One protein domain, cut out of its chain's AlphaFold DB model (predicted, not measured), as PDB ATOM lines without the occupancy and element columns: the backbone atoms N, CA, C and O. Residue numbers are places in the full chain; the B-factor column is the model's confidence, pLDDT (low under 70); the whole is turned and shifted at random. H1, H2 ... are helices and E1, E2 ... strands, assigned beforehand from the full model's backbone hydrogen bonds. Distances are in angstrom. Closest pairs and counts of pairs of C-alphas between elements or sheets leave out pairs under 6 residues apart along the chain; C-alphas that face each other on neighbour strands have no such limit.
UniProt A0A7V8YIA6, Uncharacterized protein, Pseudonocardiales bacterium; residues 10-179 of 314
ATOM      1  N   ASN A  10     -33.156 -34.022  11.401       97.06
ATOM      2  CA  ASN A  10     -32.678 -33.189  12.498       97.06
ATOM      3  C   ASN A  10     -31.603 -33.942  13.280       97.06
ATOM      4  O   ASN A  10     -31.808 -35.093  13.661       97.06
ATOM      5  N   VAL A  11     -30.479 -33.280  13.539       97.56
ATOM      6  CA  VAL A  11     -29.367 -33.769  14.358       97.56
ATOM      7  C   VAL A  11     -29.308 -32.912  15.613       97.56
ATOM      8  O   VAL A  11     -29.077 -31.706  15.528       97.56
ATOM      9  N   TYR A  12     -29.533 -33.531  16.766       97.75
ATOM     10  CA  TYR A  12     -29.532 -32.872  18.067       97.75
ATOM     11  C   TYR A  12     -28.173 -33.075  18.730       97.75
ATOM     12  O   TYR A  12     -27.742 -34.211  18.936       97.75
ATOM     13  N   TRP A  13     -27.501 -31.976  19.053       97.88
ATOM     14  CA  TRP A  13     -26.174 -31.983  19.658       97.88
ATOM     15  C   TRP A  13     -26.261 -31.852  21.176       97.88
ATOM     16  O   TRP A  13     -26.946 -30.974  21.705       97.88
ATOM     17  N   GLY A  14     -25.536 -32.722  21.865       96.19
ATOM     18  CA  GLY A  14     -25.372 -32.758  23.308       96.19
ATOM     19  C   GLY A  14     -24.061 -32.138  23.777       96.19
ATOM     20  O   GLY A  14     -23.343 -31.448  23.047       96.19
ATOM     21  N   ALA A  15     -23.739 -32.376  25.047       95.25
ATOM     22  CA  ALA A  15     -22.496 -31.905  25.646       95.25
ATOM     23  C   ALA A  15     -21.263 -32.561  25.000       95.25
ATOM     24  O   ALA A  15     -21.295 -33.723  24.598       95.25
ATOM     25  N   GLY A  16     -20.158 -31.810  24.922       93.62
ATOM     26  CA  GLY A  16     -18.884 -32.322  24.408       93.62
ATOM     27  C   GLY A  16     -18.904 -32.685  22.922       93.62
ATOM     28  O   GLY A  16     -18.198 -33.606  22.531       93.62
ATOM     29  N   ALA A  17     -19.727 -32.004  22.113       94.19
ATOM     30  CA  ALA A  17     -19.891 -32.281  20.683       94.19
ATOM     31  C   ALA A  17     -20.332 -33.724  20.373       94.19
ATOM     32  O   ALA A  17     -20.072 -34.257  19.293       94.19
ATOM     33  N   LYS A  18     -21.017 -34.363  21.324       96.81
ATOM     34  CA  LYS A  18     -21.729 -35.615  21.095       96.81
ATOM     35  C   LYS A  18     -23.023 -35.334  20.341       96.81
ATOM     36  O   LYS A  18     -23.717 -34.372  20.650       96.81
ATOM     37  N   VAL A  19     -23.381 -36.178  19.386       97.44
ATOM     38  CA  VAL A  19     -24.733 -36.195  18.822       97.44
ATOM     39  C   VAL A  19     -25.618 -37.043  19.736       97.44
ATOM     40  O   VAL A  19     -25.374 -38.235  19.921       97.44
ATOM     41  N   ASP A  20     -26.641 -36.424  20.322       96.75
ATOM     42  CA  ASP A  20     -27.578 -37.091  21.231       96.75
ATOM     43  C   ASP A  20     -28.598 -37.930  20.459       96.75
ATOM     44  O   ASP A  20     -28.933 -39.044  20.860       96.75
ATOM     45  N   SER A  21     -29.107 -37.401  19.342       96.69
ATOM     46  CA  SER A  21     -30.040 -38.124  18.481       96.69
ATOM     47  C   SER A  21     -30.079 -37.565  17.063       96.69
ATOM     48  O   SER A  21     -29.824 -36.384  16.825       96.69
ATOM     49  N   VAL A  22     -30.452 -38.429  16.122       97.00
ATOM     50  CA  VAL A  22     -30.771 -38.057  14.743       97.00
ATOM     51  C   VAL A  22     -32.177 -38.545  14.439       97.00
ATOM     52  O   VAL A  22     -32.491 -39.712  14.658       97.00
ATOM     53  N   VAL A  23     -33.031 -37.662  13.937       95.12
ATOM     54  CA  VAL A  23     -34.430 -37.967  13.622       95.12
ATOM     55  C   VAL A  23     -34.657 -37.736  12.135       95.12
ATOM     56  O   VAL A  23     -34.417 -36.635  11.649       95.12
ATOM     57  N   ASP A  24     -35.131 -38.762  11.424       91.38
ATOM     58  CA  ASP A  24     -35.771 -38.585  10.118       91.38
ATOM     59  C   ASP A  24     -37.089 -37.857  10.369       91.38
ATOM     60  O   ASP A  24     -38.024 -38.437  10.925       91.38
ATOM     61  N   ILE A  25     -37.157 -36.588   9.975       90.38
ATOM     62  CA  ILE A  25     -38.341 -35.749  10.180       90.38
ATOM     63  C   ILE A  25     -39.397 -35.944   9.091       90.38
ATOM     64  O   ILE A  25     -40.548 -35.572   9.295       90.38
ATOM     65  N   SER A  26     -39.046 -36.553   7.957       85.06
ATOM     66  CA  SER A  26     -40.005 -36.904   6.909       85.06
ATOM     67  C   SER A  26     -40.939 -38.025   7.364       85.06
ATOM     68  O   SER A  26     -42.121 -38.005   7.039       85.06
ATOM     69  N   ASN A  27     -40.421 -38.982   8.139       81.81
ATOM     70  CA  ASN A  27     -41.195 -40.113   8.665       81.81
ATOM     71  C   ASN A  27     -41.365 -40.087  10.193       81.81
ATOM     72  O   ASN A  27     -42.041 -40.952  10.743       81.81
ATOM     73  N   ASN A  28     -40.761 -39.111  10.875       88.00
ATOM     74  CA  ASN A  28     -40.729 -38.978  12.333       88.00
ATOM     75  C   ASN A  28     -40.179 -40.229  13.052       88.00
ATOM     76  O   ASN A  28     -40.770 -40.735  14.006       88.00
ATOM     77  N   VAL A  29     -39.047 -40.749  12.572       89.81
ATOM     78  CA  VAL A  29     -38.408 -41.965  13.105       89.81
ATOM     79  C   VAL A  29     -36.984 -41.660  13.552       89.81
ATOM     80  O   VAL A  29     -36.234 -40.982  12.848       89.81
ATOM     81  N   LEU A  30     -36.586 -42.204  14.703       93.62
ATOM     82  CA  LEU A  30     -35.205 -42.138  15.172       93.62
ATOM     83  C   LEU A  30     -34.283 -42.917  14.223       93.62
ATOM     84  O   LEU A  30     -34.540 -44.074  13.893       93.62
ATOM     85  N   VAL A  31     -33.189 -42.290  13.807       94.12
ATOM     86  CA  VAL A  31     -32.120 -42.951  13.062       94.12
ATOM     87  C   VAL A  31     -31.110 -43.485  14.080       94.12
ATOM     88  O   VAL A  31     -30.559 -42.697  14.854       94.12
ATOM     89  N   PRO A  32     -30.861 -44.805  14.123       95.88
ATOM     90  CA  PRO A  32     -29.922 -45.370  15.079       95.88
ATOM     91  C   PRO A  32     -28.486 -44.958  14.742       95.88
ATOM     92  O   PRO A  32     -28.136 -44.787  13.574       95.88
ATOM     93  N   PHE A  33     -27.660 -44.823  15.777       96.94
ATOM     94  CA  PHE A  33     -26.207 -44.772  15.637       96.94
ATOM     95  C   PHE A  33     -25.661 -46.184  15.415       96.94
ATOM     96  O   PHE A  33     -26.148 -47.135  16.028       96.94
ATOM     97  N   ASP A  34     -24.623 -46.308  14.594       96.06
ATOM     98  CA  ASP A  34     -23.820 -47.523  14.484       96.06
ATOM     99  C   ASP A  34     -22.367 -47.147  14.164       96.06
ATOM    100  O   ASP A  34     -22.080 -46.099  13.588       96.06
ATOM    101  N   THR A  35     -21.442 -48.036  14.504       95.69
ATOM    102  CA  THR A  35     -20.018 -47.886  14.171       95.69
ATOM    103  C   THR A  35     -19.694 -48.238  12.712       95.69
ATOM    104  O   THR A  35     -18.563 -48.041  12.267       95.69
ATOM    105  N   SER A  36     -20.662 -48.781  11.975       92.62
ATOM    106  CA  SER A  36     -20.607 -49.128  10.553       92.62
ATOM    107  C   SER A  36     -21.693 -48.392   9.764       92.62
ATOM    108  O   SER A  36     -22.702 -47.981  10.327       92.62
ATOM    109  N   MET A  37     -21.510 -48.224   8.458       90.00
ATOM    110  CA  MET A  37     -22.469 -47.543   7.584       90.00
ATOM    111  C   MET A  37     -23.664 -48.438   7.227       90.00
ATOM    112  O   MET A  37     -23.546 -49.655   7.106       90.00
ATOM    113  N   GLY A  38     -24.821 -47.823   6.981       88.69
ATOM    114  CA  GLY A  38     -26.049 -48.527   6.618       88.69
ATOM    115  C   GLY A  38     -27.288 -47.636   6.712       88.69
ATOM    116  O   GLY A  38     -27.306 -46.500   6.253       88.69
ATOM    117  N   GLY A  39     -28.359 -48.135   7.329       88.50
ATOM    118  CA  GLY A  39     -29.564 -47.343   7.628       88.50
ATOM    119  C   GLY A  39     -29.420 -46.398   8.832       88.50
ATOM    120  O   GLY A  39     -30.424 -46.046   9.448       88.50
ATOM    121  N   ASN A  40     -28.188 -46.047   9.197       93.00
ATOM    122  CA  ASN A  40     -27.775 -45.421  10.453       93.00
ATOM    123  C   ASN A  40     -27.006 -44.110  10.188       93.00
ATOM    124  O   ASN A  40     -26.923 -43.640   9.051       93.00
ATOM    125  N   TRP A  41     -26.463 -43.506  11.240       95.50
ATOM    126  CA  TRP A  41     -25.577 -42.344  11.155       95.50
ATOM    127  C   TRP A  41     -24.297 -42.567  11.965       95.50
ATOM    128  O   TRP A  41     -24.258 -43.418  12.854       95.50
ATOM    129  N   GLY A  42     -23.272 -41.760  11.687       96.88
ATOM    130  CA  GLY A  42     -22.040 -41.754  12.472       96.88
ATOM    131  C   GLY A  42     -21.016 -40.729  11.986       96.88
ATOM    132  O   GLY A  42     -21.158 -40.146  10.912       96.88
ATOM    133  N   ILE A  43     -19.988 -40.484  12.793       96.81
ATOM    134  CA  ILE A  43     -18.962 -39.465  12.559       96.81
ATOM    135  C   ILE A  43     -17.594 -40.129  12.443       96.81
ATOM    136  O   ILE A  43     -17.209 -40.951  13.273       96.81
ATOM    137  N   LEU A  44     -16.839 -39.738  11.424       94.50
ATOM    138  CA  LEU A  44     -15.449 -40.127  11.242       94.50
ATOM    139  C   LEU A  44     -14.558 -38.899  11.472       94.50
ATOM    140  O   LEU A  44     -14.842 -37.795  11.008       94.50
ATOM    141  N   THR A  45     -13.490 -39.086  12.228       93.56
ATOM    142  CA  THR A  45     -12.539 -38.062  12.666       93.56
ATOM    143  C   THR A  45     -11.123 -38.592  12.477       93.56
ATOM    144  O   THR A  45     -10.913 -39.794  12.327       93.56
ATOM    145  N   THR A  46     -10.113 -37.732  12.576       88.88
ATOM    146  CA  THR A  46      -8.712 -38.186  12.564       88.88
ATOM    147  C   THR A  46      -8.342 -39.057  13.774       88.88
ATOM    148  O   THR A  46      -7.275 -39.657  13.783       88.88
ATOM    149  N   ALA A  47      -9.184 -39.128  14.815       87.88
ATOM    150  CA  ALA A  47      -8.950 -39.981  15.983       87.88
ATOM    151  C   ALA A  47      -9.386 -41.441  15.762       87.88
ATOM    152  O   ALA A  47      -8.863 -42.344  16.414       87.88
ATOM    153  N   ASN A  48     -10.343 -41.676  14.860       87.88
ATOM    154  CA  ASN A  48     -10.903 -43.001  14.565       87.88
ATOM    155  C   ASN A  48     -10.707 -43.435  13.093       87.88
ATOM    156  O   ASN A  48     -11.059 -44.561  12.733       87.88
ATOM    157  N   ALA A  49     -10.075 -42.582  12.282       85.50
ATOM    158  CA  ALA A  49      -9.472 -42.900  10.994       85.50
ATOM    159  C   ALA A  49      -7.939 -42.871  11.106       85.50
ATOM    160  O   ALA A  49      -7.365 -42.008  11.764       85.50
ATOM    161  N   SER A  50      -7.258 -43.818  10.457       73.00
ATOM    162  CA  SER A  50      -5.792 -43.882  10.431       73.00
ATOM    163  C   SER A  50      -5.283 -43.560   9.036       73.00
ATOM    164  O   SER A  50      -5.237 -44.448   8.190       73.00
ATOM    165  N   GLY A  51      -4.861 -42.318   8.819       63.50
ATOM    166  CA  GLY A  51      -4.475 -41.811   7.503       63.50
ATOM    167  C   GLY A  51      -3.485 -42.664   6.693       63.50
ATOM    168  O   GLY A  51      -3.593 -42.770   5.479       63.50
ATOM    169  N   ALA A  52      -2.572 -43.376   7.363       60.78
ATOM    170  CA  ALA A  52      -1.607 -44.276   6.715       60.78
ATOM    171  C   ALA A  52      -2.232 -45.529   6.059       60.78
ATOM    172  O   ALA A  52      -1.592 -46.170   5.227       60.78
ATOM    173  N   ASN A  53      -3.459 -45.886   6.445       65.69
ATOM    174  CA  ASN A  53      -4.187 -47.062   5.953       65.69
ATOM    175  C   ASN A  53      -5.330 -46.692   4.989       65.69
ATOM    176  O   ASN A  53      -6.098 -47.568   4.588       65.69
ATOM    177  N   SER A  54      -5.467 -45.407   4.656       71.62
ATOM    178  CA  SER A  54      -6.456 -44.910   3.701       71.62
ATOM    179  C   SER A  54      -5.948 -45.004   2.268       71.62
ATOM    180  O   SER A  54      -4.748 -45.125   2.025       71.62
ATOM    181  N   PHE A  55      -6.861 -44.903   1.308       71.75
ATOM    182  CA  PHE A  55      -6.549 -44.961  -0.120       71.75
ATOM    183  C   PHE A  55      -5.577 -43.888  -0.598       71.75
ATOM    184  O   PHE A  55      -4.737 -44.150  -1.460       71.75
ATOM    185  N   ASP A  56      -5.700 -42.682  -0.054       71.00
ATOM    186  CA  ASP A  56      -4.818 -41.570  -0.383       71.00
ATOM    187  C   ASP A  56      -3.557 -41.534   0.503       71.00
ATOM    188  O   ASP A  56      -2.638 -40.765   0.220       71.00
ATOM    189  N   GLY A  57      -3.479 -42.386   1.535       72.25
ATOM    190  CA  GLY A  57      -2.361 -42.474   2.475       72.25
ATOM    191  C   GLY A  57      -2.123 -41.197   3.288       72.25
ATOM    192  O   GLY A  57      -1.029 -41.014   3.831       72.25
ATOM    193  N   ARG A  58      -3.097 -40.280   3.332       75.81
ATOM    194  CA  ARG A  58      -2.935 -38.949   3.924       75.81
ATOM    195  C   ARG A  58      -3.284 -38.949   5.401       75.81
ATOM    196  O   ARG A  58      -4.254 -39.557   5.815       75.81
ATOM    197  N   ALA A  59      -2.529 -38.196   6.200       79.38
ATOM    198  CA  ALA A  59      -2.852 -37.984   7.615       79.38
ATOM    199  C   ALA A  59      -4.123 -37.137   7.828       79.38
ATOM    200  O   ALA A  59      -4.750 -37.222   8.884       79.38
ATOM    201  N   ASP A  60      -4.475 -36.316   6.838       83.12
ATOM    202  CA  ASP A  60      -5.685 -35.497   6.835       83.12
ATOM    203  C   ASP A  60      -6.886 -36.346   6.427       83.12
ATOM    204  O   ASP A  60      -6.782 -37.156   5.512       83.12
ATOM    205  N   LEU A  61      -8.035 -36.098   7.047       85.31
ATOM    206  CA  LEU A  61      -9.272 -36.779   6.700       85.31
ATOM    207  C   LEU A  61      -9.857 -36.209   5.395       85.31
ATOM    208  O   LEU A  61     -10.126 -35.010   5.267       85.31
ATOM    209  N   THR A  62     -10.094 -37.082   4.430       82.56
ATOM    210  CA  THR A  62     -10.679 -36.795   3.123       82.56
ATOM    211  C   THR A  62     -11.958 -37.604   2.918       82.56
ATOM    212  O   THR A  62     -12.332 -38.483   3.697       82.56
ATOM    213  N   VAL A  63     -12.685 -37.315   1.836       80.94
ATOM    214  CA  VAL A  63     -13.894 -38.083   1.507       80.94
ATOM    215  C   VAL A  63     -13.580 -39.546   1.167       80.94
ATOM    216  O   VAL A  63     -14.474 -40.381   1.257       80.94
ATOM    217  N   THR A  64     -12.341 -39.886   0.788       79.88
ATOM    218  CA  THR A  64     -11.980 -41.266   0.425       79.88
ATOM    219  C   THR A  64     -11.827 -42.185   1.633       79.88
ATOM    220  O   THR A  64     -12.056 -43.386   1.492       79.88
ATOM    221  N   ASP A  65     -11.565 -41.639   2.827       83.12
ATOM    222  CA  ASP A  65     -11.469 -42.408   4.080       83.12
ATOM    223  C   ASP A  65     -12.755 -43.157   4.432       83.12
ATOM    224  O   ASP A  65     -12.721 -44.199   5.090       83.12
ATOM    225  N   ILE A  66     -13.906 -42.668   3.960       85.06
ATOM    226  CA  ILE A  66     -15.191 -43.342   4.171       85.06
ATOM    227  C   ILE A  66     -15.215 -44.741   3.541       85.06
ATOM    228  O   ILE A  66     -15.943 -45.615   4.007       85.06
ATOM    229  N   GLY A  67     -14.380 -44.985   2.521       82.31
ATOM    230  CA  GLY A  67     -14.199 -46.299   1.909       82.31
ATOM    231  C   GLY A  67     -13.648 -47.352   2.876       82.31
ATOM    232  O   GLY A  67     -13.835 -48.543   2.640       82.31
ATOM    233  N   CYS A  68     -13.033 -46.933   3.986       84.12
ATOM    234  CA  CYS A  68     -12.445 -47.821   4.989       84.12
ATOM    235  C   CYS A  68     -13.409 -48.199   6.122       84.12
ATOM    236  O   CYS A  68     -13.041 -48.973   7.011       84.12
ATOM    237  N   VAL A  69     -14.648 -47.702   6.083       88.19
ATOM    238  CA  VAL A  69     -15.729 -48.077   7.000       88.19
ATOM    239  C   VAL A  69     -16.537 -49.231   6.389       88.19
ATOM    240  O   VAL A  69     -16.750 -49.296   5.178       88.19
ATOM    241  N   GLU A  70     -16.993 -50.185   7.204       87.75
ATOM    242  CA  GLU A  70     -17.887 -51.248   6.714       87.75
ATOM    243  C   GLU A  70     -19.276 -50.696   6.354       87.75
ATOM    244  O   GLU A  70     -19.729 -49.760   7.008       87.75
ATOM    245  N   PRO A  71     -19.984 -51.263   5.359       84.44
ATOM    246  CA  PRO A  71     -19.597 -52.407   4.532       84.44
ATOM    247  C   PRO A  71     -18.728 -52.020   3.326       84.44
ATOM    248  O   PRO A  71     -18.381 -52.890   2.529       84.44
ATOM    249  N   LEU A  72     -18.406 -50.735   3.129       80.75
ATOM    250  CA  LEU A  72     -17.665 -50.284   1.945       80.75
ATOM    251  C   LEU A  72     -16.292 -50.949   1.866       80.75
ATOM    252  O   LEU A  72     -15.941 -51.454   0.807       80.75
ATOM    253  N   LYS A  73     -15.578 -51.081   2.984       78.06
ATOM    254  CA  LYS A  73     -14.276 -51.761   3.018       78.06
ATOM    255  C   LYS A  73     -14.331 -53.200   2.491       78.06
ATOM    256  O   LYS A  73     -13.539 -53.566   1.624       78.06
ATOM    257  N   SER A  74     -15.264 -54.023   2.975       76.81
ATOM    258  CA  SER A  74     -15.387 -55.424   2.538       76.81
ATOM    259  C   SER A  74     -16.000 -55.566   1.140       76.81
ATOM    260  O   SER A  74     -15.511 -56.335   0.310       76.81
ATOM    261  N   THR A  75     -17.035 -54.786   0.826       70.62
ATOM    262  CA  THR A  75     -17.736 -54.854  -0.469       70.62
ATOM    263  C   THR A  75     -16.934 -54.231  -1.610       70.62
ATOM    264  O   THR A  75     -17.030 -54.699  -2.751       70.62
ATOM    265  N   LEU A  76     -16.070 -53.256  -1.304       62.09
ATOM    266  CA  LEU A  76     -15.181 -52.522  -2.208       62.09
ATOM    267  C   LEU A  76     -13.673 -52.801  -1.960       62.09
ATOM    268  O   LEU A  76     -12.871 -51.991  -2.393       62.09
ATOM    269  N   GLY A  77     -13.265 -53.972  -1.413       53.09
ATOM    270  CA  GLY A  77     -11.872 -54.510  -1.374       53.09
ATOM    271  C   GLY A  77     -11.209 -55.377  -2.517       53.09
ATOM    272  O   GLY A  77      -9.992 -55.426  -2.538       53.09
ATOM    273  N   GLY A  78     -11.876 -56.030  -3.501       49.78
ATOM    274  CA  GLY A  78     -11.249 -56.824  -4.607       49.78
ATOM    275  C   GLY A  78     -11.695 -56.617  -6.090       49.78
ATOM    276  O   GLY A  78     -12.242 -57.513  -6.709       49.78
ATOM    277  N   SER A  79     -11.449 -55.464  -6.715       46.66
ATOM    278  CA  SER A  79     -11.735 -55.060  -8.113       46.66
ATOM    279  C   SER A  79     -10.771 -53.931  -8.451       46.66
ATOM    280  O   SER A  79     -10.594 -53.019  -7.652       46.66
ATOM    281  N   ARG A  80     -10.157 -53.964  -9.634       42.62
ATOM    282  CA  ARG A  80      -9.051 -53.073 -10.039       42.62
ATOM    283  C   ARG A  80      -9.432 -51.594 -10.252       42.62
ATOM    284  O   ARG A  80      -8.604 -50.820 -10.705       42.62
ATOM    285  N   VAL A  81     -10.668 -51.209  -9.931       46.16
ATOM    286  CA  VAL A  81     -11.173 -49.818  -9.938       46.16
ATOM    287  C   VAL A  81     -11.282 -49.255  -8.504       46.16
ATOM    288  O   VAL A  81     -11.744 -48.137  -8.303       46.16
ATOM    289  N   ARG A  82     -10.916 -50.050  -7.487       50.12
ATOM    290  CA  ARG A  82     -11.220 -49.788  -6.072       50.12
ATOM    291  C   ARG A  82     -10.423 -48.641  -5.473       50.12
ATOM    292  O   ARG A  82      -9.367 -48.285  -5.980       50.12
ATOM    293  N   ILE A  83     -10.988 -48.138  -4.373       53.06
ATOM    294  CA  ILE A  83     -10.401 -47.299  -3.325       53.06
ATOM    295  C   ILE A  83      -9.839 -48.280  -2.286       53.06
ATOM    296  O   ILE A  83     -10.549 -48.651  -1.349       53.06
ATOM    297  N   PRO A  84      -8.651 -48.855  -2.497       53.44
ATOM    298  CA  PRO A  84      -8.071 -49.709  -1.503       53.44
ATOM    299  C   PRO A  84      -7.732 -48.949  -0.225       53.44
ATOM    300  O   PRO A  84      -6.903 -48.053  -0.235       53.44
ATOM    301  N   CYS A  85      -8.263 -49.405   0.899       63.50
ATOM    302  CA  CYS A  85      -7.648 -49.179   2.209       63.50
ATOM    303  C   CYS A  85      -6.507 -50.200   2.438       63.50
ATOM    304  O   CYS A  85      -6.370 -50.761   3.523       63.50
ATOM    305  N   ASP A  86      -5.813 -50.587   1.353       51.22
ATOM    306  CA  ASP A  86      -5.247 -51.928   1.123       51.22
ATOM    307  C   ASP A  86      -3.743 -52.075   1.300       51.22
ATOM    308  O   ASP A  86      -3.239 -53.172   1.043       51.22
ATOM    309  N   THR A  87      -3.017 -51.086   1.827       53.38
ATOM    310  CA  THR A  87      -1.661 -51.411   2.294       53.38
ATOM    311  C   THR A  87      -1.705 -52.549   3.325       53.38
ATOM    312  O   THR A  87      -0.717 -53.263   3.489       53.38
ATOM    313  N   LEU A  88      -2.880 -52.830   3.916       52.09
ATOM    314  CA  LEU A  88      -3.186 -54.029   4.686       52.09
ATOM    315  C   LEU A  88      -4.636 -54.508   4.441       52.09
ATOM    316  O   LEU A  88      -5.559 -54.077   5.128       52.09
ATOM    317  N   ALA A  89      -4.860 -55.517   3.588       53.41
ATOM    318  CA  ALA A  89      -6.130 -56.275   3.577       53.41
ATOM    319  C   ALA A  89      -6.505 -56.854   4.972       53.41
ATOM    320  O   ALA A  89      -7.658 -57.209   5.218       53.41
ATOM    321  N   ALA A  90      -5.535 -56.904   5.895       57.81
ATOM    322  CA  ALA A  90      -5.670 -57.294   7.297       57.81
ATOM    323  C   ALA A  90      -5.933 -56.129   8.283       57.81
ATOM    324  O   ALA A  90      -6.152 -56.392   9.466       57.81
ATOM    325  N   ALA A  91      -5.904 -54.859   7.857       67.12
ATOM    326  CA  ALA A  91      -6.177 -53.738   8.758       67.12
ATOM    327  C   ALA A  91      -7.651 -53.748   9.202       67.12
ATOM    328  O   ALA A  91      -8.540 -54.058   8.395       67.12
ATOM    329  N   PRO A  92      -7.947 -53.418  10.472       76.62
ATOM    330  CA  PRO A  92      -9.321 -53.304  10.936       76.62
ATOM    331  C   PRO A  92     -10.050 -52.191  10.172       76.62
ATOM    332  O   PRO A  92      -9.449 -51.201   9.761       76.62
ATOM    333  N   ALA A  93     -11.355 -52.365   9.963       85.50
ATOM    334  CA  ALA A  93     -12.188 -51.300   9.415       85.50
ATOM    335  C   ALA A  93     -12.217 -50.095  10.359       85.50
ATOM    336  O   ALA A  93     -12.259 -50.276  11.580       85.50
ATOM    337  N   TYR A  94     -12.263 -48.888   9.795       90.38
ATOM    338  CA  TYR A  94     -12.541 -47.694  10.582       90.38
ATOM    339  C   TYR A  94     -13.941 -47.784  11.183       90.38
ATOM    340  O   TYR A  94     -14.849 -48.412  10.626       90.38
ATOM    341  N   LYS A  95     -14.091 -47.166  12.353       93.50
ATOM    342  CA  LYS A  95     -15.325 -47.177  13.129       93.50
ATOM    343  C   LYS A  95     -15.843 -45.759  13.267       93.50
ATOM    344  O   LYS A  95     -15.105 -44.866  13.671       93.50
ATOM    345  N   LEU A  96     -17.113 -45.582  12.932       95.88
ATOM    346  CA  LEU A  96     -17.815 -44.333  13.181       95.88
ATOM    347  C   LEU A  96     -18.030 -44.143  14.687       95.88
ATOM    348  O   LEU A  96     -18.183 -45.113  15.431       95.88
ATOM    349  N   ASP A  97     -18.076 -42.887  15.108       96.81
ATOM    350  CA  ASP A  97     -18.328 -42.458  16.480       96.81
ATOM    351  C   ASP A  97     -19.557 -41.537  16.541       96.81
ATOM    352  O   ASP A  97     -20.018 -40.990  15.538       96.81
ATOM    353  N   SER A  98     -20.110 -41.387  17.735       96.62
ATOM    354  CA  SER A  98     -21.180 -40.448  18.063       96.62
ATOM    355  C   SER A  98     -20.661 -39.069  18.480       96.62
ATOM    356  O   SER A  98     -21.455 -38.143  18.641       96.62
ATOM    357  N   ILE A  99     -19.347 -38.924  18.681       96.50
ATOM    358  CA  ILE A  99     -18.702 -37.700  19.163       96.50
ATOM    359  C   ILE A  99     -17.868 -37.072  18.046       96.50
ATOM    360  O   ILE A  99     -17.005 -37.722  17.456       96.50
ATOM    361  N   ALA A 100     -18.107 -35.790  17.768       95.50
ATOM    362  CA  ALA A 100     -17.289 -35.023  16.838       95.50
ATOM    363  C   ALA A 100     -16.021 -34.501  17.520       95.50
ATOM    364  O   ALA A 100     -16.058 -33.970  18.629       95.50
ATOM    365  N   THR A 101     -14.899 -34.570  16.810       94.81
ATOM    366  CA  THR A 101     -13.660 -33.874  17.169       94.81
ATOM    367  C   THR A 101     -13.135 -33.146  15.940       94.81
ATOM    368  O   THR A 101     -13.311 -33.621  14.819       94.81
ATOM    369  N   LEU A 102     -12.534 -31.968  16.131       93.06
ATOM    370  CA  LEU A 102     -11.907 -31.247  15.025       93.06
ATOM    371  C   LEU A 102     -10.552 -31.881  14.737       93.06
ATOM    372  O   LEU A 102      -9.640 -31.818  15.561       93.06
ATOM    373  N   GLY A 103     -10.448 -32.479  13.560       89.62
ATOM    374  CA  GLY A 103      -9.211 -32.962  12.978       89.62
ATOM    375  C   GLY A 103      -8.848 -32.167  11.734       89.62
ATOM    376  O   GLY A 103      -9.604 -31.320  11.260       89.62
ATOM    377  N   SER A 104      -7.671 -32.461  11.202       87.25
ATOM    378  CA  SER A 104      -7.260 -31.973   9.891       87.25
ATOM    379  C   SER A 104      -8.137 -32.590   8.796       87.25
ATOM    380  O   SER A 104      -8.232 -33.817   8.737       87.25
ATOM    381  N   ILE A 105      -8.762 -31.774   7.937       84.94
ATOM    382  CA  ILE A 105      -9.506 -32.244   6.756       84.94
ATOM    383  C   ILE A 105      -8.984 -31.635   5.447       84.94
ATOM    384  O   ILE A 105      -8.432 -30.530   5.436       84.94
ATOM    385  N   ALA A 106      -9.219 -32.325   4.325       78.75
ATOM    386  CA  ALA A 106      -8.897 -31.837   2.982       78.75
ATOM    387  C   ALA A 106      -9.990 -32.151   1.938       78.75
ATOM    388  O   ALA A 106     -10.429 -33.290   1.792       78.75
ATOM    389  N   PHE A 107     -10.396 -31.126   1.171       71.12
ATOM    390  CA  PHE A 107     -11.437 -31.214   0.129       71.12
ATOM    391  C   PHE A 107     -10.910 -31.532  -1.274       71.12
ATOM    392  O   PHE A 107     -11.688 -31.922  -2.143       71.12
ATOM    393  N   THR A 108      -9.614 -31.328  -1.525       56.16
ATOM    394  CA  THR A 108      -9.007 -31.445  -2.856       56.16
ATOM    395  C   THR A 108      -7.979 -32.570  -2.897       56.16
ATOM    396  O   THR A 108      -7.052 -32.592  -2.084       56.16
ATOM    397  N   SER A 109      -8.099 -33.441  -3.901       48.47
ATOM    398  CA  SER A 109      -6.940 -33.984  -4.603       48.47
ATOM    399  C   SER A 109      -6.806 -33.198  -5.909       48.47
ATOM    400  O   SER A 109      -7.733 -33.051  -6.694       48.47
ATOM    401  N   ASP A 110      -5.654 -32.607  -6.117       43.91
ATOM    402  CA  ASP A 110      -5.237 -31.843  -7.292       43.91
ATOM    403  C   ASP A 110      -4.601 -32.729  -8.377       43.91
ATOM    404  O   ASP A 110      -4.016 -32.223  -9.335       43.91
ATOM    405  N   SER A 111      -4.784 -34.055  -8.314       43.56
ATOM    406  CA  SER A 111      -4.457 -34.942  -9.433       43.56
ATOM    407  C   SER A 111      -5.703 -35.341 -10.225       43.56
ATOM    408  O   SER A 111      -6.517 -36.170  -9.829       43.56
ATOM    409  N   ILE A 112      -5.784 -34.794 -11.437       42.34
ATOM    410  CA  ILE A 112      -6.635 -35.265 -12.547       42.34
ATOM    411  C   ILE A 112      -6.198 -36.665 -13.034       42.34
ATOM    412  O   ILE A 112      -6.831 -37.286 -13.885       42.34
ATOM    413  N   THR A 113      -5.088 -37.165 -12.499       40.94
ATOM    414  CA  THR A 113      -4.549 -38.497 -12.723       40.94
ATOM    415  C   THR A 113      -5.013 -39.410 -11.596       40.94
ATOM    416  O   THR A 113      -4.803 -39.111 -10.423       40.94
ATOM    417  N   TYR A 114      -5.579 -40.558 -11.966       44.34
ATOM    418  CA  TYR A 114      -5.947 -41.703 -11.114       44.34
ATOM    419  C   TYR A 114      -4.720 -42.380 -10.445       44.34
ATOM    420  O   TYR A 114      -4.700 -43.587 -10.227       44.34
ATOM    421  N   ALA A 115      -3.652 -41.621 -10.202       41.69
ATOM    422  CA  ALA A 115      -2.443 -42.037  -9.517       41.69
ATOM    423  C   ALA A 115      -2.493 -41.439  -8.110       41.69
ATOM    424  O   ALA A 115      -2.791 -40.256  -7.974       41.69
ATOM    425  N   GLN A 116      -2.226 -42.257  -7.089       51.88
ATOM    426  CA  GLN A 116      -2.096 -41.846  -5.688       51.88
ATOM    427  C   GLN A 116      -1.268 -40.555  -5.569       51.88
ATOM    428  O   GLN A 116      -0.038 -40.591  -5.607       51.88
ATOM    429  N   SER A 117      -1.928 -39.401  -5.446       46.06
ATOM    430  CA  SER A 117      -1.252 -38.132  -5.189       46.06
ATOM    431  C   SER A 117      -1.066 -37.982  -3.687       46.06
ATOM    432  O   SER A 117      -1.828 -37.316  -2.995       46.06
ATOM    433  N   THR A 118      -0.031 -38.640  -3.178       48.59
ATOM    434  CA  THR A 118       0.452 -38.512  -1.796       48.59
ATOM    435  C   THR A 118       1.187 -37.188  -1.543       48.59
ATOM    436  O   THR A 118       1.695 -36.970  -0.448       48.59
ATOM    437  N   THR A 119       1.299 -36.303  -2.543       43.88
ATOM    438  CA  THR A 119       2.277 -35.195  -2.538       43.88
ATOM    439  C   THR A 119       1.673 -33.800  -2.511       43.88
ATOM    440  O   THR A 119       2.408 -32.816  -2.545       43.88
ATOM    441  N   LEU A 120       0.353 -33.690  -2.414       51.91
ATOM    442  CA  LEU A 120      -0.320 -32.410  -2.541       51.91
ATOM    443  C   LEU A 120      -1.334 -32.216  -1.409       51.91
ATOM    444  O   LEU A 120      -2.557 -32.276  -1.555       51.91
ATOM    445  N   SER A 121      -0.784 -32.006  -0.215       48.28
ATOM    446  CA  SER A 121      -1.543 -31.453   0.899       48.28
ATOM    447  C   SER A 121      -1.943 -30.010   0.556       48.28
ATOM    448  O   SER A 121      -1.053 -29.214   0.246       48.28
ATOM    449  N   PRO A 122      -3.233 -29.613   0.626       51.59
ATOM    450  CA  PRO A 122      -3.626 -28.223   0.788       51.59
ATOM    451  C   PRO A 122      -2.673 -27.502   1.732       51.59
ATOM    452  O   PRO A 122      -2.370 -27.980   2.824       51.59
ATOM    453  N   THR A 123      -2.223 -26.326   1.303       50.59
ATOM    454  CA  THR A 123      -1.239 -25.486   2.001       50.59
ATOM    455  C   THR A 123      -1.684 -25.091   3.420       50.59
ATOM    456  O   THR A 123      -0.873 -24.617   4.209       50.59
ATOM    457  N   ALA A 124      -2.959 -25.310   3.763       57.94
ATOM    458  CA  ALA A 124      -3.488 -25.231   5.116       57.94
ATOM    459  C   ALA A 124      -4.596 -26.285   5.309       57.94
ATOM    460  O   ALA A 124      -5.700 -26.092   4.788       57.94
ATOM    461  N   PRO A 125      -4.350 -27.384   6.037       63.72
ATOM    462  CA  PRO A 125      -5.431 -28.235   6.505       63.72
ATOM    463  C   PRO A 125      -6.396 -27.442   7.385       63.72
ATOM    464  O   PRO A 125      -5.982 -26.646   8.232       63.72
ATOM    465  N   GLN A 126      -7.692 -27.637   7.166       76.12
ATOM    466  CA  GLN A 126      -8.733 -26.889   7.865       76.12
ATOM    467  C   GLN A 126      -9.374 -27.787   8.927       76.12
ATOM    468  O   GLN A 126      -9.478 -28.990   8.706       76.12
ATOM    469  N   PRO A 127      -9.774 -27.250  10.093       88.88
ATOM    470  CA  PRO A 127     -10.383 -28.057  11.141       88.88
ATOM    471  C   PRO A 127     -11.763 -28.563  10.707       88.88
ATOM    472  O   PRO A 127     -12.578 -27.808  10.165       88.88
ATOM    473  N   GLY A 128     -12.030 -29.841  10.959       92.31
ATOM    474  CA  GLY A 128     -13.282 -30.467  10.566       92.31
ATOM    475  C   GLY A 128     -13.394 -31.943  10.921       92.31
ATOM    476  O   GLY A 128     -12.559 -32.503  11.628       92.31
ATOM    477  N   PHE A 129     -14.454 -32.566  10.418       93.88
ATOM    478  CA  PHE A 129     -14.707 -34.004  10.516       93.88
ATOM    479  C   PHE A 129     -15.583 -34.467   9.350       93.88
ATOM    480  O   PHE A 129     -16.191 -33.654   8.653       93.88
ATOM    481  N   LEU A 130     -15.675 -35.777   9.141       93.69
ATOM    482  CA  LEU A 130     -16.584 -36.368   8.167       93.69
ATOM    483  C   LEU A 130     -17.847 -36.836   8.884       93.69
ATOM    484  O   LEU A 130     -17.789 -37.546   9.886       93.69
ATOM    485  N   PHE A 131     -19.003 -36.438   8.368       95.38
ATOM    486  CA  PHE A 131     -20.295 -36.806   8.921       95.38
ATOM    487  C   PHE A 131     -21.074 -37.668   7.933       95.38
ATOM    488  O   PHE A 131     -21.303 -37.278   6.786       95.38
ATOM    489  N   TYR A 132     -21.489 -38.842   8.392       94.81
ATOM    490  CA  TYR A 132     -22.341 -39.753   7.658       94.81
ATOM    491  C   TYR A 132     -23.775 -39.720   8.195       94.81
ATOM    492  O   TYR A 132     -24.033 -39.975   9.373       94.81
ATOM    493  N   LEU A 133     -24.713 -39.451   7.292       93.31
ATOM    494  CA  LEU A 133     -26.149 -39.677   7.460       93.31
ATOM    495  C   LEU A 133     -26.584 -40.751   6.449       93.31
ATOM    496  O   LEU A 133     -25.868 -40.944   5.474       93.31
ATOM    497  N   PRO A 134     -27.727 -41.442   6.612       89.50
ATOM    498  CA  PRO A 134     -28.090 -42.606   5.793       89.50
ATOM    499  C   PRO A 134     -27.970 -42.398   4.263       89.50
ATOM    500  O   PRO A 134     -28.898 -41.934   3.594       89.50
ATOM    501  N   GLY A 135     -26.810 -42.776   3.711       83.75
ATOM    502  CA  GLY A 135     -26.424 -42.628   2.300       83.75
ATOM    503  C   GLY A 135     -25.926 -41.244   1.855       83.75
ATOM    504  O   GLY A 135     -25.737 -41.034   0.659       83.75
ATOM    505  N   HIS A 136     -25.671 -40.327   2.787       87.44
ATOM    506  CA  HIS A 136     -25.080 -39.012   2.542       87.44
ATOM    507  C   HIS A 136     -23.773 -38.870   3.322       87.44
ATOM    508  O   HIS A 136     -23.739 -39.059   4.536       87.44
ATOM    509  N   VAL A 137     -22.697 -38.527   2.618       89.12
ATOM    510  CA  VAL A 137     -21.368 -38.320   3.201       89.12
ATOM    511  C   VAL A 137     -21.013 -36.849   3.057       89.12
ATOM    512  O   VAL A 137     -21.000 -36.325   1.943       89.12
ATOM    513  N   PHE A 138     -20.719 -36.195   4.175       90.50
ATOM    514  CA  PHE A 138     -20.338 -34.790   4.221       90.50
ATOM    515  C   PHE A 138     -18.952 -34.649   4.828       90.50
ATOM    516  O   PHE A 138     -18.668 -35.244   5.863       90.50
ATOM    517  N   LEU A 139     -18.113 -33.818   4.222       88.94
ATOM    518  CA  LEU A 139     -16.896 -33.338   4.860       88.94
ATOM    519  C   LEU A 139     -17.189 -31.946   5.427       88.94
ATOM    520  O   LEU A 139     -17.492 -31.016   4.679       88.94
ATOM    521  N   MET A 140     -17.176 -31.827   6.750       90.75
ATOM    522  CA  MET A 140     -17.602 -30.631   7.471       90.75
ATOM    523  C   MET A 140     -16.377 -29.825   7.884       90.75
ATOM    524  O   MET A 140     -15.667 -30.211   8.808       90.75
ATOM    525  N   GLN A 141     -16.149 -28.692   7.224       89.44
ATOM    526  CA  GLN A 141     -15.159 -27.712   7.660       89.44
ATOM    527  C   GLN A 141     -15.793 -26.712   8.603       89.44
ATOM    528  O   GLN A 141     -16.765 -26.047   8.237       89.44
ATOM    529  N   MET A 142     -15.219 -26.545   9.789       89.00
ATOM    530  CA  MET A 142     -15.731 -25.556  10.723       89.00
ATOM    531  C   MET A 142     -14.708 -25.135  11.779       89.00
ATOM    532  O   MET A 142     -13.907 -25.951  12.230       89.00
ATOM    533  N   PRO A 143     -14.752 -23.868  12.228       89.31
ATOM    534  CA  PRO A 143     -13.801 -23.348  13.207       89.31
ATOM    535  C   PRO A 143     -14.082 -23.802  14.649       89.31
ATOM    536  O   PRO A 143     -13.214 -23.666  15.504       89.31
ATOM    537  N   ALA A 144     -15.286 -24.305  14.941       92.75
ATOM    538  CA  ALA A 144     -15.702 -24.733  16.273       92.75
ATOM    539  C   ALA A 144     -16.730 -25.867  16.183       92.75
ATOM    540  O   ALA A 144     -17.509 -25.920  15.231       92.75
ATOM    541  N   LEU A 145     -16.744 -26.752  17.182       94.75
ATOM    542  CA  LEU A 145     -17.721 -27.837  17.273       94.75
ATOM    543  C   LEU A 145     -19.096 -27.326  17.737       94.75
ATOM    544  O   LEU A 145     -19.166 -26.317  18.444       94.75
ATOM    545  N   PRO A 146     -20.184 -28.037  17.399       95.38
ATOM    546  CA  PRO A 146     -21.516 -27.731  17.912       95.38
ATOM    547  C   PRO A 146     -21.586 -27.813  19.438       95.38
ATOM    548  O   PRO A 146     -20.979 -28.686  20.064       95.38
ATOM    549  N   THR A 147     -22.359 -26.911  20.038       94.81
ATOM    550  CA  THR A 147     -22.605 -26.885  21.482       94.81
ATOM    551  C   THR A 147     -23.884 -27.639  21.844       94.81
ATOM    552  O   THR A 147     -24.764 -27.847  21.008       94.81
ATOM    553  N   ALA A 148     -24.005 -28.025  23.116       96.38
ATOM    554  CA  ALA A 148     -25.201 -28.690  23.624       96.38
ATOM    555  C   ALA A 148     -26.464 -27.849  23.369       96.38
ATOM    556  O   ALA A 148     -26.481 -26.645  23.626       96.38
ATOM    557  N   GLY A 149     -27.519 -28.499  22.881       94.50
ATOM    558  CA  GLY A 149     -28.790 -27.874  22.522       94.50
ATOM    559  C   GLY A 149     -28.856 -27.340  21.087       94.50
ATOM    560  O   GLY A 149     -29.938 -26.942  20.654       94.50
ATOM    561  N   MET A 150     -27.756 -27.349  20.322       97.00
ATOM    562  CA  MET A 150     -27.827 -27.041  18.891       97.00
ATOM    563  C   MET A 150     -28.588 -28.131  18.136       97.00
ATOM    564  O   MET A 150     -28.401 -29.325  18.365       97.00
ATOM    565  N   VAL A 151     -29.399 -27.702  17.171       97.31
ATOM    566  CA  VAL A 151     -30.075 -28.595  16.229       97.31
ATOM    567  C   VAL A 151     -29.637 -28.232  14.823       97.31
ATOM    568  O   VAL A 151     -29.793 -27.091  14.389       97.31
ATOM    569  N   TRP A 152     -29.076 -29.201  14.111       96.00
ATOM    570  CA  TRP A 152     -28.829 -29.074  12.681       96.00
ATOM    571  C   TRP A 152     -29.973 -29.703  11.911       96.00
ATOM    572  O   TRP A 152     -30.408 -30.801  12.242       96.00
ATOM    573  N   THR A 153     -30.419 -29.032  10.856       94.44
ATOM    574  CA  THR A 153     -31.455 -29.549   9.964       94.44
ATOM    575  C   THR A 153     -30.870 -29.746   8.576       94.44
ATOM    576  O   THR A 153     -30.493 -28.780   7.911       94.44
ATOM    577  N   LEU A 154     -30.834 -30.995   8.120       89.94
ATOM    578  CA  LEU A 154     -30.555 -31.335   6.734       89.94
ATOM    579  C   LEU A 154     -31.876 -31.417   5.976       89.94
ATOM    580  O   LEU A 154     -32.701 -32.284   6.253       89.94
ATOM    581  N   ARG A 155     -32.030 -30.547   4.976       85.88
ATOM    582  CA  ARG A 155     -33.037 -30.705   3.926       85.88
ATOM    583  C   ARG A 155     -32.354 -31.093   2.635       85.88
ATOM    584  O   ARG A 155     -31.482 -30.369   2.154       85.88
ATOM    585  N   SER A 156     -32.735 -32.238   2.092       77.31
ATOM    586  CA  SER A 156     -32.192 -32.687   0.816       77.31
ATOM    587  C   SER A 156     -32.968 -32.028  -0.325       77.31
ATOM    588  O   SER A 156     -34.181 -31.849  -0.250       77.31
ATOM    589  N   TYR A 157     -32.295 -31.718  -1.427       76.06
ATOM    590  CA  TYR A 157     -32.925 -31.349  -2.696       76.06
ATOM    591  C   TYR A 157     -32.185 -32.078  -3.817       76.06
ATOM    592  O   TYR A 157     -31.013 -32.415  -3.660       76.06
ATOM    593  N   ILE A 158     -32.862 -32.349  -4.932       76.75
ATOM    594  CA  ILE A 158     -32.203 -32.892  -6.123       76.75
ATOM    595  C   ILE A 158     -32.064 -31.772  -7.148       76.75
ATOM    596  O   ILE A 158     -32.997 -30.999  -7.367       76.75
ATOM    597  N   GLY A 159     -30.891 -31.670  -7.755       80.00
ATOM    598  CA  GLY A 159     -30.559 -30.593  -8.672       80.00
ATOM    599  C   GLY A 159     -29.054 -30.417  -8.784       80.00
ATOM    600  O   GLY A 159     -28.286 -31.218  -8.252       80.00
ATOM    601  N   ALA A 160     -28.642 -29.354  -9.462       81.38
ATOM    602  CA  ALA A 160     -27.251 -28.945  -9.568       81.38
ATOM    603  C   ALA A 160     -27.062 -27.578  -8.907       81.38
ATOM    604  O   ALA A 160     -27.897 -26.688  -9.067       81.38
ATOM    605  N   ILE A 161     -25.958 -27.408  -8.184       81.69
ATOM    606  CA  ILE A 161     -25.482 -26.093  -7.750       81.69
ATOM    607  C   ILE A 161     -24.351 -25.691  -8.699       81.69
ATOM    608  O   ILE A 161     -23.411 -26.462  -8.887       81.69
ATOM    609  N   SER A 162     -24.441 -24.508  -9.298       86.31
ATOM    610  CA  SER A 162     -23.384 -23.896 -10.112       86.31
ATOM    611  C   SER A 162     -22.909 -22.580  -9.491       86.31
ATOM    612  O   SER A 162     -23.591 -22.016  -8.635       86.31
ATOM    613  N   GLY A 163     -21.736 -22.093  -9.902       85.62
ATOM    614  CA  GLY A 163     -21.119 -20.876  -9.363       85.62
ATOM    615  C   GLY A 163     -20.177 -21.145  -8.183       85.62
ATOM    616  O   GLY A 163     -19.715 -22.267  -7.981       85.62
ATOM    617  N   GLY A 164     -19.887 -20.105  -7.405       83.50
ATOM    618  CA  GLY A 164     -18.944 -20.132  -6.289       83.50
ATOM    619  C   GLY A 164     -17.539 -19.666  -6.667       83.50
ATOM    620  O   GLY A 164     -17.235 -19.394  -7.827       83.50
ATOM    621  N   ASN A 165     -16.674 -19.570  -5.660       77.00
ATOM    622  CA  ASN A 165     -15.265 -19.238  -5.836       77.00
ATOM    623  C   ASN A 165     -14.413 -20.429  -5.386       77.00
ATOM    624  O   ASN A 165     -14.543 -20.879  -4.249       77.00
ATOM    625  N   GLY A 166     -13.579 -20.959  -6.279       66.94
ATOM    626  CA  GLY A 166     -12.759 -22.143  -6.016       66.94
ATOM    627  C   GLY A 166     -11.482 -22.162  -6.849       66.94
ATOM    628  O   GLY A 166     -11.050 -21.136  -7.365       66.94
ATOM    629  N   VAL A 167     -10.882 -23.344  -7.017       54.44
ATOM    630  CA  VAL A 167      -9.634 -23.517  -7.792       54.44
ATOM    631  C   VAL A 167      -9.793 -23.062  -9.252       54.44
ATOM    632  O   VAL A 167      -8.849 -22.568  -9.857       54.44
ATOM    633  N   GLY A 168     -11.008 -23.155  -9.803       65.88
ATOM    634  CA  GLY A 168     -11.360 -22.633 -11.129       65.88
ATOM    635  C   GLY A 168     -11.609 -21.117 -11.191       65.88
ATOM    636  O   GLY A 168     -12.052 -20.629 -12.226       65.88
ATOM    637  N   GLY A 169     -11.360 -20.378 -10.106       75.50
ATOM    638  CA  GLY A 169     -11.641 -18.948  -9.983       75.50
ATOM    639  C   GLY A 169     -13.059 -18.639  -9.496       75.50
ATOM    640  O   GLY A 169     -13.776 -19.502  -8.986       75.50
ATOM    641  N   ASN A 170     -13.455 -17.372  -9.645       84.69
ATOM    642  CA  ASN A 170     -14.774 -16.876  -9.259       84.69
ATOM    643  C   ASN A 170     -15.776 -17.072 -10.406       84.69
ATOM    644  O   ASN A 170     -15.710 -16.376 -11.417       84.69
ATOM    645  N   LEU A 171     -16.719 -17.992 -10.223       83.50
ATOM    646  CA  LEU A 171     -17.776 -18.335 -11.178       83.50
ATOM    647  C   LEU A 171     -19.112 -17.636 -10.861       83.50
ATOM    648  O   LEU A 171     -20.156 -18.032 -11.377       83.50
ATOM    649  N   GLY A 172     -19.094 -16.600 -10.016       88.62
ATOM    650  CA  GLY A 172     -20.287 -15.865  -9.596       88.62
ATOM    651  C   GLY A 172     -20.989 -16.487  -8.379       88.62
ATOM    652  O   GLY A 172     -20.441 -17.376  -7.727       88.62
ATOM    653  N   PRO A 173     -22.189 -16.007  -8.011       89.56
ATOM    654  CA  PRO A 173     -22.925 -16.521  -6.859       89.56
ATOM    655  C   PRO A 173     -23.396 -17.966  -7.073       89.56
ATOM    656  O   PRO A 173     -23.658 -18.390  -8.199       89.56
ATOM    657  N   TYR A 174     -23.558 -18.708  -5.975       85.31
ATOM    658  CA  TYR A 174     -24.145 -20.045  -6.025       85.31
ATOM    659  C   TYR A 174     -25.588 -19.989  -6.533       85.31
ATOM    660  O   TYR A 174     -26.428 -19.290  -5.967       85.31
ATOM    661  N   THR A 175     -25.881 -20.757  -7.579       89.44
ATOM    662  CA  THR A 175     -27.213 -20.880  -8.178       89.44
ATOM    663  C   THR A 175     -27.659 -22.335  -8.121       89.44
ATOM    664  O   THR A 175     -26.945 -23.219  -8.586       89.44
ATOM    665  N   PHE A 176     -28.843 -22.596  -7.566       85.81
ATOM    666  CA  PHE A 176     -29.431 -23.935  -7.527       85.81
ATOM    667  C   PHE A 176     -30.431 -24.123  -8.671       85.81
ATOM    668  O   PHE A 176     -31.394 -23.369  -8.792       85.81
ATOM    669  N   THR A 177     -30.218 -25.156  -9.484       88.88
ATOM    670  CA  THR A 177     -31.146 -25.593 -10.532       88.88
ATOM    671  C   THR A 177     -31.784 -26.914 -10.100       88.88
ATOM    672  O   THR A 177     -31.076 -27.923 -10.052       88.88
ATOM    673  N   PRO A 178     -33.087 -26.944  -9.760       83.62
ATOM    674  CA  PRO A 178     -33.744 -28.162  -9.303       83.62
ATOM    675  C   PRO A 178     -33.883 -29.187 -10.435       83.62
ATOM    676  O   PRO A 178     -34.044 -28.833 -11.601       83.62
ATOM    677  N   ALA A 179     -33.882 -30.465 -10.074       79.94
ATOM    678  CA  ALA A 179     -34.231 -31.573 -10.956       79.94
ATOM    679  C   ALA A 179     -35.457 -32.324 -10.410       79.94
ATOM    680  O   ALA A 179     -35.874 -32.131  -9.266       79.94
TER     681      ALA A 179
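AT A GLANCE: This is residues 10 to 179 of the 314 residues of an uncharacterized protein of Pseudonocardiales bacterium (UniProt A0A7V8YIA6). This domain has little regular structure: loops join two small antiparallel sheets, E3 E2 E1 E8 and branched E4 E5 E6 E7, with hairpin E9 and E10 set off from both. Of the 170 printed residues 55 are in named elements, under half, and by these the class is mostly strand: ten strands, with two helices between E4 and E5 along the chain. The whole is compact, radius of gyration of the C-alphas 16.9 A, spanning 44 by 43 by 32 A.

IN THESE COORDINATES: Find C-alpha 10 at (-32.678, -33.189, 12.498); E1 runs from residue 10 to 13, then E2 19 to 24, E3 29 to 31, E4 42 to 44, H1 63 to 68, H2 72 to 75, E5 103 to 105, E6 126 to 133, 21.6 A long, E7 136 to 141, E8 151 to 154, E9 159 to 162 and E10 175 to 178, with C-alpha 178 at (-33.744, -28.162, -9.303).

HOW THE PARTS SIT: In meander E1 E2 E3, each strand the antiparallel neighbour of the one before, find N 12 and O 21, 2.9 A. In meander E5 E6 E7, find N 131 and O 138, 2.8 A; E4 and E5 lie on one side of E6, E7 on the other. H1 only grazes this sheet; 0 of 2 O i to N i+4 and 2 of 3 O i to N i+3 pairs are within hydrogen-bond range.

THE WHOLE: The printed part has no cut; link H2 to E5 is long, and pLDDT is under 70 at, for instance, residues 76 to 91.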